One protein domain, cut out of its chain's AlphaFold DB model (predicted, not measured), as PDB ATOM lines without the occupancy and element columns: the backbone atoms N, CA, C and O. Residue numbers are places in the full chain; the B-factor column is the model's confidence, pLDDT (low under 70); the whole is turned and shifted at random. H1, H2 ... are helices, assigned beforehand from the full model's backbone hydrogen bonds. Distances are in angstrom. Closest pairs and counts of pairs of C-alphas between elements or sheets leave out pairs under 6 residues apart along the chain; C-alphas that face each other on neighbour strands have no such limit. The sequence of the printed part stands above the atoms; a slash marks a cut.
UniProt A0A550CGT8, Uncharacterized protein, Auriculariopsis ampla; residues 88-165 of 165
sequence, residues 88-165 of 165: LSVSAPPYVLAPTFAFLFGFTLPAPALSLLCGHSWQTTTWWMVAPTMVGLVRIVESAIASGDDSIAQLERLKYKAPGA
ATOM      1  N   LEU A  88     -41.752 -21.066 -31.981       72.50
ATOM      2  CA  LEU A  88     -42.267 -22.389 -32.337       72.50
ATOM      3  C   LEU A  88     -41.220 -23.498 -32.124       72.50
ATOM      4  O   LEU A  88     -41.567 -24.600 -31.697       72.50
ATOM      5  N   SER A  89     -39.939 -23.205 -32.374       64.81
ATOM      6  CA  SER A  89     -38.843 -24.146 -32.120       64.81
ATOM      7  C   SER A  89     -38.590 -24.381 -30.629       64.81
ATOM      8  O   SER A  89     -38.121 -25.458 -30.273       64.81
ATOM      9  N   VAL A  90     -38.877 -23.401 -29.767       68.94
ATOM     10  CA  VAL A  90     -38.730 -23.522 -28.306       68.94
ATOM     11  C   VAL A  90     -39.890 -24.309 -27.695       68.94
ATOM     12  O   VAL A  90     -39.688 -25.056 -26.741       68.94
ATOM     13  N   SER A  91     -41.094 -24.192 -28.261       75.06
ATOM     14  CA  SER A  91     -42.265 -24.945 -27.799       75.06
ATOM     15  C   SER A  91     -42.259 -26.421 -28.227       75.06
ATOM     16  O   SER A  91     -43.078 -27.200 -27.730       75.06
ATOM     17  N   ALA A  92     -41.383 -26.823 -29.152       71.12
ATOM     18  CA  ALA A  92     -41.273 -28.208 -29.588       71.12
ATOM     19  C   ALA A  92     -40.575 -29.075 -28.516       71.12
ATOM     20  O   ALA A  92     -39.585 -28.649 -27.921       71.12
ATOM     21  N   PRO A  93     -41.053 -30.307 -28.257       73.69
ATOM     22  CA  PRO A  93     -40.447 -31.186 -27.264       73.69
ATOM     23  C   PRO A  93     -38.975 -31.497 -27.615       73.69
ATOM     24  O   PRO A  93     -38.682 -31.823 -28.771       73.69
ATOM     25  N   PRO A  94     -38.055 -31.479 -26.627       62.97
ATOM     26  CA  PRO A  94     -36.596 -31.484 -26.829       62.97
ATOM     27  C   PRO A  94     -36.027 -32.771 -27.447       62.97
ATOM     28  O   PRO A  94     -34.832 -32.867 -27.704       62.97
ATOM     29  N   TYR A  95     -36.874 -33.772 -27.684       61.88
ATOM     30  CA  TYR A  95     -36.485 -35.090 -28.182       61.88
ATOM     31  C   TYR A  95     -36.731 -35.261 -29.690       61.88
ATOM     32  O   TYR A  95     -36.199 -36.194 -30.283       61.88
ATOM     33  N   VAL A  96     -37.550 -34.401 -30.312       59.31
ATOM     34  CA  VAL A  96     -38.003 -34.593 -31.707       59.31
ATOM     35  C   VAL A  96     -37.121 -33.843 -32.705       59.31
ATOM     36  O   VAL A  96     -36.890 -34.320 -33.812       59.31
ATOM     37  N   LEU A  97     -36.565 -32.706 -32.299       58.53
ATOM     38  CA  LEU A  97     -35.508 -32.018 -33.024       58.53
ATOM     39  C   LEU A  97     -34.333 -31.900 -32.061       58.53
ATOM     40  O   LEU A  97     -34.302 -30.978 -31.257       58.53
ATOM     41  N   ALA A  98     -33.344 -32.789 -32.150       57.44
ATOM     42  CA  ALA A  98     -31.991 -32.333 -31.862       57.44
ATOM     43  C   ALA A  98     -31.726 -31.284 -32.948       57.44
ATOM     44  O   ALA A  98     -31.654 -31.678 -34.115       57.44
ATOM     45  N   PRO A  99     -31.723 -29.971 -32.648       60.50
ATOM     46  CA  PRO A  99     -31.600 -28.974 -33.691       60.50
ATOM     47  C   PRO A  99     -30.235 -29.187 -34.331       60.50
ATOM     48  O   PRO A  99     -29.198 -28.853 -33.754       60.50
ATOM     49  N   THR A 100     -30.222 -29.816 -35.509       66.62
ATOM     50  CA  THR A 100     -28.994 -30.017 -36.261       66.62
ATOM     51  C   THR A 100     -28.407 -28.634 -36.426       66.62
ATOM     52  O   THR A 100     -29.092 -27.723 -36.872       66.62
ATOM     53  N   PHE A 101     -27.162 -28.440 -36.027       64.62
ATOM     54  CA  PHE A 101     -26.536 -27.120 -36.026       64.62
ATOM     55  C   PHE A 101     -26.647 -26.376 -37.363       64.62
ATOM     56  O   PHE A 101     -26.766 -25.156 -37.379       64.62
ATOM     57  N   ALA A 102     -26.693 -27.112 -38.476       71.88
ATOM     58  CA  ALA A 102     -26.987 -26.572 -39.801       71.88
ATOM     59  C   ALA A 102     -28.306 -25.776 -39.851       71.88
ATOM     60  O   ALA A 102     -28.386 -24.770 -40.547       71.88
ATOM     61  N   PHE A 103     -29.313 -26.185 -39.083       73.69
ATOM     62  CA  PHE A 103     -30.589 -25.500 -38.923       73.69
ATOM     63  C   PHE A 103     -30.402 -24.172 -38.178       73.69
ATOM     64  O   PHE A 103     -30.738 -23.122 -38.714       73.69
ATOM     65  N   LEU A 104     -29.760 -24.173 -37.003       70.31
ATOM     66  CA  LEU A 104     -29.483 -22.942 -36.242       70.31
ATOM     67  C   LEU A 104     -28.617 -21.947 -37.035       70.31
ATOM     68  O   LEU A 104     -28.858 -20.739 -37.017       70.31
ATOM     69  N   PHE A 105     -27.637 -22.452 -37.783       71.25
ATOM     70  CA  PHE A 105     -26.791 -21.636 -38.652       71.25
ATOM     71  C   PHE A 105     -27.571 -21.096 -39.861       71.25
ATOM     72  O   PHE A 105     -27.474 -19.917 -40.199       71.25
ATOM     73  N   GLY A 106     -28.419 -21.933 -40.461       76.38
ATOM     74  CA  GLY A 106     -29.304 -21.562 -41.563       76.38
ATOM     75  C   GLY A 106     -30.345 -20.507 -41.185       76.38
ATOM     76  O   GLY A 106     -30.741 -19.728 -42.043       76.38
ATOM     77  N   PHE A 107     -30.740 -20.426 -39.912       71.19
ATOM     78  CA  PHE A 107     -31.652 -19.391 -39.408       71.19
ATOM     79  C   PHE A 107     -30.959 -18.091 -38.997       71.19
ATOM     80  O   PHE A 107     -31.579 -17.031 -39.045       71.19
ATOM     81  N   THR A 108     -29.681 -18.144 -38.621       71.25
ATOM     82  CA  THR A 108     -28.930 -16.958 -38.181       71.25
ATOM     83  C   THR A 108     -28.262 -16.212 -39.332       71.25
ATOM     84  O   THR A 108     -28.107 -14.999 -39.237       71.25
ATOM     85  N   LEU A 109     -27.924 -16.884 -40.439       76.06
ATOM     86  CA  LEU A 109     -27.327 -16.258 -41.630       76.06
ATOM     87  C   LEU A 109     -28.238 -15.288 -42.418       76.06
ATOM     88  O   LEU A 109     -27.734 -14.274 -42.908       76.06
ATOM     89  N   PRO A 110     -29.550 -15.556 -42.586       78.31
ATOM     90  CA  PRO A 110     -30.428 -14.705 -43.381       78.31
ATOM     91  C   PRO A 110     -30.598 -13.314 -42.783       78.31
ATOM     92  O   PRO A 110     -30.734 -12.355 -43.529       78.31
ATOM     93  N   ALA A 111     -30.560 -13.176 -41.456       74.75
ATOM     94  CA  ALA A 111     -30.768 -11.897 -40.781       74.75
ATOM     95  C   ALA A 111     -29.698 -10.829 -41.126       74.75
ATOM     96  O   ALA A 111     -30.077  -9.745 -41.583       74.75
ATOM     97  N   PRO A 112     -28.378 -11.087 -40.998       77.50
ATOM     98  CA  PRO A 112     -27.353 -10.133 -41.421       77.50
ATOM     99  C   PRO A 112     -27.323  -9.940 -42.945       77.50
ATOM    100  O   PRO A 112     -27.112  -8.817 -43.402       77.50
ATOM    101  N   ALA A 113     -27.590 -10.986 -43.736       81.25
ATOM    102  CA  ALA A 113     -27.644 -10.882 -45.198       81.25
ATOM    103  C   ALA A 113     -28.811  -9.995 -45.673       81.25
ATOM    104  O   ALA A 113     -28.619  -9.115 -46.510       81.25
ATOM    105  N   LEU A 114     -30.000 -10.161 -45.086       78.75
ATOM    106  CA  LEU A 114     -31.166  -9.310 -45.339       78.75
ATOM    107  C   LEU A 114     -30.915  -7.872 -44.883       78.75
ATOM    108  O   LEU A 114     -31.283  -6.943 -45.594       78.75
ATOM    109  N   SER A 115     -30.224  -7.666 -43.754       80.12
ATOM    110  CA  SER A 115     -29.825  -6.320 -43.322       80.12
ATOM    111  C   SER A 115     -28.940  -5.625 -44.361       80.12
ATOM    112  O   SER A 115     -29.117  -4.432 -44.589       80.12
ATOM    113  N   LEU A 116     -28.003  -6.338 -44.990       82.12
ATOM    114  CA  LEU A 116     -27.159  -5.766 -46.044       82.12
ATOM    115  C   LEU A 116     -27.952  -5.494 -47.329       82.12
ATOM    116  O   LEU A 116     -27.797  -4.434 -47.930       82.12
ATOM    117  N   LEU A 117     -28.832  -6.419 -47.726       84.25
ATOM    118  CA  LEU A 117     -29.641  -6.297 -48.944       84.25
ATOM    119  C   LEU A 117     -30.688  -5.180 -48.860       84.25
ATOM    120  O   LEU A 117     -30.939  -4.502 -49.852       84.25
ATOM    121  N   CYS A 118     -31.273  -4.945 -47.684       81.88
ATOM    122  CA  CYS A 118     -32.231  -3.859 -47.465       81.88
ATOM    123  C   CYS A 118     -31.565  -2.486 -47.283       81.88
ATOM    124  O   CYS A 118     -32.241  -1.543 -46.867       81.88
ATOM    125  N   GLY A 119     -30.252  -2.369 -47.521       79.88
ATOM    126  CA  GLY A 119     -29.509  -1.120 -47.347       79.88
ATOM    127  C   GLY A 119     -29.578  -0.581 -45.919       79.88
ATOM    128  O   GLY A 119     -29.414   0.619 -45.705       79.88
ATOM    129  N   HIS A 120     -29.861  -1.449 -44.941       77.75
ATOM    130  CA  HIS A 120     -29.824  -1.033 -43.554       77.75
ATOM    131  C   HIS A 120     -28.391  -0.713 -43.179       77.75
ATOM    132  O   HIS A 120     -27.412  -1.163 -43.772       77.75
ATOM    133  N   SER A 121     -28.274   0.081 -42.138       80.56
ATOM    134  CA  SER A 121     -26.976   0.505 -41.683       80.56
ATOM    135  C   SER A 121     -26.019  -0.609 -41.292       80.56
ATOM    136  O   SER A 121     -26.411  -1.658 -40.778       80.56
ATOM    137  N   TRP A 122     -24.736  -0.275 -41.358       79.88
ATOM    138  CA  TRP A 122     -23.672  -1.137 -40.868       79.88
ATOM    139  C   TRP A 122     -23.845  -1.522 -39.385       79.88
ATOM    140  O   TRP A 122     -23.514  -2.641 -39.018       79.88
ATOM    141  N   GLN A 123     -24.426  -0.659 -38.538       78.81
ATOM    142  CA  GLN A 123     -24.614  -0.945 -37.103       78.81
ATOM    143  C   GLN A 123     -25.580  -2.108 -36.860       78.81
ATOM    144  O   GLN A 123     -25.309  -2.977 -36.033       78.81
ATOM    145  N   THR A 124     -26.702  -2.134 -37.584       73.81
ATOM    146  CA  THR A 124     -27.655  -3.248 -37.517       73.81
ATOM    147  C   THR A 124     -27.016  -4.521 -38.046       73.81
ATOM    148  O   THR A 124     -27.161  -5.567 -37.425       73.81
ATOM    149  N   THR A 125     -26.230  -4.440 -39.122       77.94
ATOM    150  CA  THR A 125     -25.498  -5.599 -39.642       77.94
ATOM    151  C   THR A 125     -24.509  -6.148 -38.618       77.94
ATOM    152  O   THR A 125     -24.525  -7.343 -38.347       77.94
ATOM    153  N   THR A 126     -23.690  -5.293 -37.993       79.44
ATOM    154  CA  THR A 126     -22.743  -5.708 -36.947       79.44
ATOM    155  C   THR A 126     -23.462  -6.353 -35.766       79.44
ATOM    156  O   THR A 126     -22.996  -7.368 -35.259       79.44
ATOM    157  N   TRP A 127     -24.617  -5.815 -35.363       79.31
ATOM    158  CA  TRP A 127     -25.437  -6.415 -34.311       79.31
ATOM    159  C   TRP A 127     -25.911  -7.824 -34.684       79.31
ATOM    160  O   TRP A 127     -25.744  -8.760 -33.904       79.31
ATOM    161  N   TRP A 128     -26.425  -8.006 -35.903       78.06
ATOM    162  CA  TRP A 128     -26.866  -9.313 -36.392       78.06
ATOM    163  C   TRP A 128     -25.719 -10.313 -36.593       78.06
ATOM    164  O   TRP A 128     -25.957 -11.516 -36.541       78.06
ATOM    165  N   MET A 129     -24.476  -9.848 -36.754       80.31
ATOM    166  CA  MET A 129     -23.294 -10.713 -36.859       80.31
ATOM    167  C   MET A 129     -22.864 -11.329 -35.520       80.31
ATOM    168  O   MET A 129     -22.186 -12.352 -35.521       80.31
ATOM    169  N   VAL A 130     -23.294 -10.787 -34.376       77.38
ATOM    170  CA  VAL A 130     -22.916 -11.326 -33.054       77.38
ATOM    171  C   VAL A 130     -23.399 -12.770 -32.872       77.38
ATOM    172  O   VAL A 130     -22.663 -13.611 -32.357       77.38
ATOM    173  N   ALA A 131     -24.615 -13.075 -33.330       75.25
ATOM    174  CA  ALA A 131     -25.209 -14.403 -33.207       75.25
ATOM    175  C   ALA A 131     -24.419 -15.501 -33.954       75.25
ATOM    176  O   ALA A 131     -23.985 -16.451 -33.297       75.25
ATOM    177  N   PRO A 132     -24.157 -15.400 -35.276       72.31
ATOM    178  CA  PRO A 132     -23.364 -16.407 -35.979       72.31
ATOM    179  C   PRO A 132     -21.923 -16.480 -35.460       72.31
ATOM    180  O   PRO A 132     -21.357 -17.572 -35.416       72.31
ATOM    181  N   THR A 133     -21.336 -15.366 -35.002       78.38
ATOM    182  CA  THR A 133     -20.010 -15.384 -34.366       78.38
ATOM    183  C   THR A 133     -20.003 -16.226 -33.092       78.38
ATOM    184  O   THR A 133     -19.120 -17.067 -32.934       78.38
ATOM    185  N   MET A 134     -20.989 -16.060 -32.206       76.06
ATOM    186  CA  MET A 134     -21.086 -16.862 -30.980       76.06
ATOM    187  C   MET A 134     -21.293 -18.345 -31.275       76.06
ATOM    188  O   MET A 134     -20.614 -19.196 -30.705       76.06
ATOM    189  N   VAL A 135     -22.180 -18.659 -32.217       77.62
ATOM    190  CA  VAL A 135     -22.440 -20.035 -32.658       77.62
ATOM    191  C   VAL A 135     -21.174 -20.674 -33.255       77.62
ATOM    192  O   VAL A 135     -20.853 -21.824 -32.955       77.62
ATOM    193  N   GLY A 136     -20.407 -19.920 -34.047       76.44
ATOM    194  CA  GLY A 136     -19.114 -20.358 -34.576       76.44
ATOM    195  C   GLY A 136     -18.063 -20.584 -33.488       76.44
ATOM    196  O   GLY A 136     -17.324 -21.564 -33.541       76.44
ATOM    197  N   LEU A 137     -18.025 -19.731 -32.463       79.75
ATOM    198  CA  LEU A 137     -17.095 -19.874 -31.344       79.75
ATOM    199  C   LEU A 137     -17.357 -21.163 -30.562       79.75
ATOM    200  O   LEU A 137     -16.418 -21.912 -30.304       79.75
ATOM    201  N   VAL A 138     -18.624 -21.465 -30.263       78.56
ATOM    202  CA  VAL A 138     -19.015 -22.732 -29.623       78.56
ATOM    203  C   VAL A 138     -18.552 -23.927 -30.458       78.56
ATOM    204  O   VAL A 138     -18.027 -24.888 -29.909       78.56
ATOM    205  N   ARG A 139     -18.639 -23.853 -31.790       76.94
ATOM    206  CA  ARG A 139     -18.148 -24.934 -32.655       76.94
ATOM    207  C   ARG A 139     -16.655 -25.141 -32.602       76.94
ATOM    208  O   ARG A 139     -16.200 -26.281 -32.563       76.94
ATOM    209  N   ILE A 140     -15.904 -24.048 -32.617       82.12
ATOM    210  CA  ILE A 140     -14.451 -24.112 -32.493       82.12
ATOM    211  C   ILE A 140     -14.102 -24.804 -31.170       82.12
ATOM    212  O   ILE A 140     -13.257 -25.695 -31.163       82.12
ATOM    213  N   VAL A 141     -14.824 -24.489 -30.088       78.88
ATOM    214  CA  VAL A 141     -14.656 -25.129 -28.773       78.88
ATOM    215  C   VAL A 141     -14.950 -26.627 -28.826       78.88
ATOM    216  O   VAL A 141     -14.103 -27.425 -28.433       78.88
ATOM    217  N   GLU A 142     -16.122 -27.020 -29.329       80.25
ATOM    218  CA  GLU A 142     -16.518 -28.430 -29.444       80.25
ATOM    219  C   GLU A 142     -15.488 -29.224 -30.256       80.25
ATOM    220  O   GLU A 142     -15.060 -30.301 -29.845       80.25
ATOM    221  N   SER A 143     -15.038 -28.661 -31.382       79.75
ATOM    222  CA  SER A 143     -14.044 -29.305 -32.242       79.75
ATOM    223  C   SER A 143     -12.675 -29.429 -31.573       79.75
ATOM    224  O   SER A 143     -12.001 -30.445 -31.736       79.75
ATOM    225  N   ALA A 144     -12.277 -28.435 -30.772       79.12
ATOM    226  CA  ALA A 144     -11.029 -28.474 -30.025       79.12
ATOM    227  C   ALA A 144     -11.053 -29.560 -28.937       79.12
ATOM    228  O   ALA A 144     -10.048 -30.240 -28.743       79.12
ATOM    229  N   ILE A 145     -12.194 -29.756 -28.265       82.56
ATOM    230  CA  ILE A 145     -12.362 -30.817 -27.258       82.56
ATOM    231  C   ILE A 145     -12.291 -32.194 -27.924       82.56
ATOM    232  O   ILE A 145     -11.487 -33.023 -27.505       82.56
ATOM    233  N   ALA A 146     -13.047 -32.401 -29.007       82.62
ATOM    234  CA  ALA A 146     -13.037 -33.665 -29.743       82.62
ATOM    235  C   ALA A 146     -11.630 -34.021 -30.261       82.62
ATOM    236  O   ALA A 146     -11.178 -35.157 -30.128       82.62
ATOM    237  N   SER A 147     -10.890 -33.030 -30.772       83.88
ATOM    238  CA  SER A 147      -9.497 -33.217 -31.200       83.88
ATOM    239  C   SER A 147      -8.548 -33.548 -30.037       83.88
ATOM    240  O   SER A 147      -7.522 -34.206 -30.245       83.88
ATOM    241  N   GLY A 148      -8.851 -33.071 -28.827       84.00
ATOM    242  CA  GLY A 148      -8.102 -33.394 -27.615       84.00
ATOM    243  C   GLY A 148      -8.267 -34.860 -27.215       84.00
ATOM    244  O   GLY A 148      -7.270 -35.537 -26.956       84.00
ATOM    245  N   ASP A 149      -9.499 -35.368 -27.247       85.75
ATOM    246  CA  ASP A 149      -9.814 -36.759 -26.900       85.75
ATOM    247  C   ASP A 149      -9.145 -37.753 -27.860       85.75
ATOM    248  O   ASP A 149      -8.553 -38.743 -27.423       85.75
ATOM    249  N   ASP A 150      -9.131 -37.443 -29.160       87.62
ATOM    250  CA  ASP A 150      -8.439 -38.253 -30.170       87.62
ATOM    251  C   ASP A 150      -6.930 -38.352 -29.903       87.62
ATOM    252  O   ASP A 150      -6.319 -39.411 -30.087       87.62
ATOM    253  N   SER A 151      -6.318 -37.264 -29.429       81.62
ATOM    254  CA  SER A 151      -4.887 -37.224 -29.115       81.62
ATOM    255  C   SER A 151      -4.553 -38.104 -27.906       81.62
ATOM    256  O   SER A 151      -3.549 -38.821 -27.914       81.62
ATOM    257  N   ILE A 152      -5.419 -38.112 -26.886       86.50
ATOM    258  CA  ILE A 152      -5.282 -38.993 -25.717       86.50
ATOM    259  C   ILE A 152      -5.484 -40.455 -26.128       86.50
ATOM    260  O   ILE A 152      -4.665 -41.305 -25.778       86.50
ATOM    261  N   ALA A 153      -6.505 -40.748 -26.936       87.94
ATOM    262  CA  ALA A 153      -6.762 -42.098 -27.427       87.94
ATOM    263  C   ALA A 153      -5.593 -42.646 -28.268       87.94
ATOM    264  O   ALA A 153      -5.264 -43.833 -28.192       87.94
ATOM    265  N   GLN A 154      -4.917 -41.798 -29.053       83.94
ATOM    266  CA  GLN A 154      -3.700 -42.189 -29.769       83.94
ATOM    267  C   GLN A 154      -2.532 -42.487 -28.822       83.94
ATOM    268  O   GLN A 154      -1.839 -43.487 -29.014       83.94
ATOM    269  N   LEU A 155      -2.332 -41.670 -27.785       82.69
ATOM    270  CA  LEU A 155      -1.306 -41.905 -26.762       82.69
ATOM    271  C   LEU A 155      -1.548 -43.218 -26.003       82.69
ATOM    272  O   LEU A 155      -0.604 -43.975 -25.767       82.69
ATOM    273  N   GLU A 156      -2.802 -43.537 -25.683       85.69
ATOM    274  CA  GLU A 156      -3.166 -44.826 -25.088       85.69
ATOM    275  C   GLU A 156      -2.874 -45.987 -26.044       85.69
ATOM    276  O   GLU A 156      -2.267 -46.978 -25.642       85.69
ATOM    277  N   ARG A 157      -3.198 -45.856 -27.337       83.25
ATOM    278  CA  ARG A 157      -2.882 -46.888 -28.342       83.25
ATOM    279  C   ARG A 157      -1.383 -47.136 -28.505       83.25
ATOM    280  O   ARG A 157      -0.996 -48.275 -28.759       83.25
ATOM    281  N   LEU A 158      -0.542 -46.113 -28.355       80.50
ATOM    282  CA  LEU A 158       0.914 -46.273 -28.415       80.50
ATOM    283  C   LEU A 158       1.469 -46.999 -27.183       80.50
ATOM    284  O   LEU A 158       2.400 -47.787 -27.334       80.50
ATOM    285  N   LYS A 159       0.854 -46.834 -26.002       74.12
ATOM    286  CA  LYS A 159       1.219 -47.609 -24.801       74.12
ATOM    287  C   LYS A 159       0.986 -49.113 -24.963       74.12
ATOM    288  O   LYS A 159       1.796 -49.901 -24.496       74.12
ATOM    289  N   TYR A 160      -0.080 -49.529 -25.648       69.75
ATOM    290  CA  TYR A 160      -0.399 -50.956 -25.824       69.75
ATOM    291  C   TYR A 160       0.356 -51.642 -26.974       69.75
ATOM    292  O   TYR A 160       0.256 -52.857 -27.134       69.75
ATOM    293  N   LYS A 161       1.107 -50.887 -27.786       66.31
ATOM    294  CA  LYS A 161       1.796 -51.400 -28.981       66.31
ATOM    295  C   LYS A 161       3.303 -51.585 -28.798       66.31
ATOM    296  O   LYS A 161       4.008 -51.692 -29.796       66.31
ATOM    297  N   ALA A 162       3.799 -51.637 -27.565       60.41
ATOM    298  CA  ALA A 162       5.152 -52.100 -27.276       60.41
ATOM    299  C   ALA A 162       5.119 -53.625 -27.020       60.41
ATOM    300  O   ALA A 162       4.867 -54.044 -25.891       60.41
ATOM    301  N   PRO A 163       5.294 -54.485 -28.049       54.62
ATOM    302  CA  PRO A 163       5.398 -55.924 -27.852       54.62
ATOM    303  C   PRO A 163       6.714 -56.238 -27.136       54.62
ATOM    304  O   PRO A 163       7.787 -56.088 -27.716       54.62
ATOM    305  N   GLY A 164       6.622 -56.702 -25.891       65.62
ATOM    306  CA  GLY A 164       7.747 -57.319 -25.187       65.62
ATOM    307  C   GLY A 164       8.337 -56.515 -24.030       65.62
ATOM    308  O   GLY A 164       9.559 -56.421 -23.937       65.62
ATOM    309  N   ALA A 165       7.487 -55.992 -23.144       49.56
ATOM    310  CA  ALA A 165       7.846 -55.798 -21.738       49.56
ATOM    311  C   ALA A 165       7.079 -56.817 -20.888       49.56
ATOM    312  O   ALA A 165       5.858 -56.968 -21.136       49.56
TER     313      ALA A 165
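This is residues 88 to 165 of the 165 residues of an uncharacterized protein of Auriculariopsis ampla (UniProt A0A550CGT8). One long helix, H4, makes the length of this extended model, and two short helices, H2 and H3, fold back one after the other along its first part. The rest of it, with the tail after it, sticks out as an arm, residues 140 to 165, and at the other end of the printed part H1 sits away from the other helices. The printed part has 78 residues with four named helices in the order H1, H2, H3, H4 and no named strand, class all helix. It is extended, with a radius of gyration of the C-alphas of 20.8 A and spans of 71 by 33 by 14 A.

H1, residues 88 to 91, is apart from H2, residues 101 to 108. H2 and H3, residues 110 to 117, meet only through their link, which is tight. H4, residues 122 to 159, touches H2 with residues 131 to 135 alone, at a shallow tilt of 15 degrees, opposite ways; the closest C-alphas, of Thr 108 and Pro 132, are 6.0 A apart. H3 and H4 form a helical hairpin at a steep tilt of 43 degrees, opposite ways. H4 touches H3 with residues 122 to 129 alone, and the closest C-alphas, of Pro 112 and Trp 128, are 5.1 A apart. H1 is apart from H3 and H4. In H2 and H3 every O i to N i+4 pair is within hydrogen-bond range, in H4 31 of 34 are, and H1 is too short for such a pair.

H1 begins at C-alpha 88, (-42.267, -22.389, -32.337). H2 is 10.7 A long and H3 10.1 A. H4 runs 55.1 A, from C-alpha 122 at (-23.672, -1.137, -40.868) to C-alpha 159 at (1.219, -47.609, -24.801), with a kink of 29 degrees near residue 129.

The C-alphas farthest apart, of Gly 119 and Ala 165, are 71.0 A apart. The printed part has no cut and no long link. Residues 90 to 96 stand free, as do residues 140 to 165, of which 140 to 159 belong to H4. The mean pLDDT of the printed part is 75.3, with residues 89 to 90, 94 to 101 and 160 to 165 under 70.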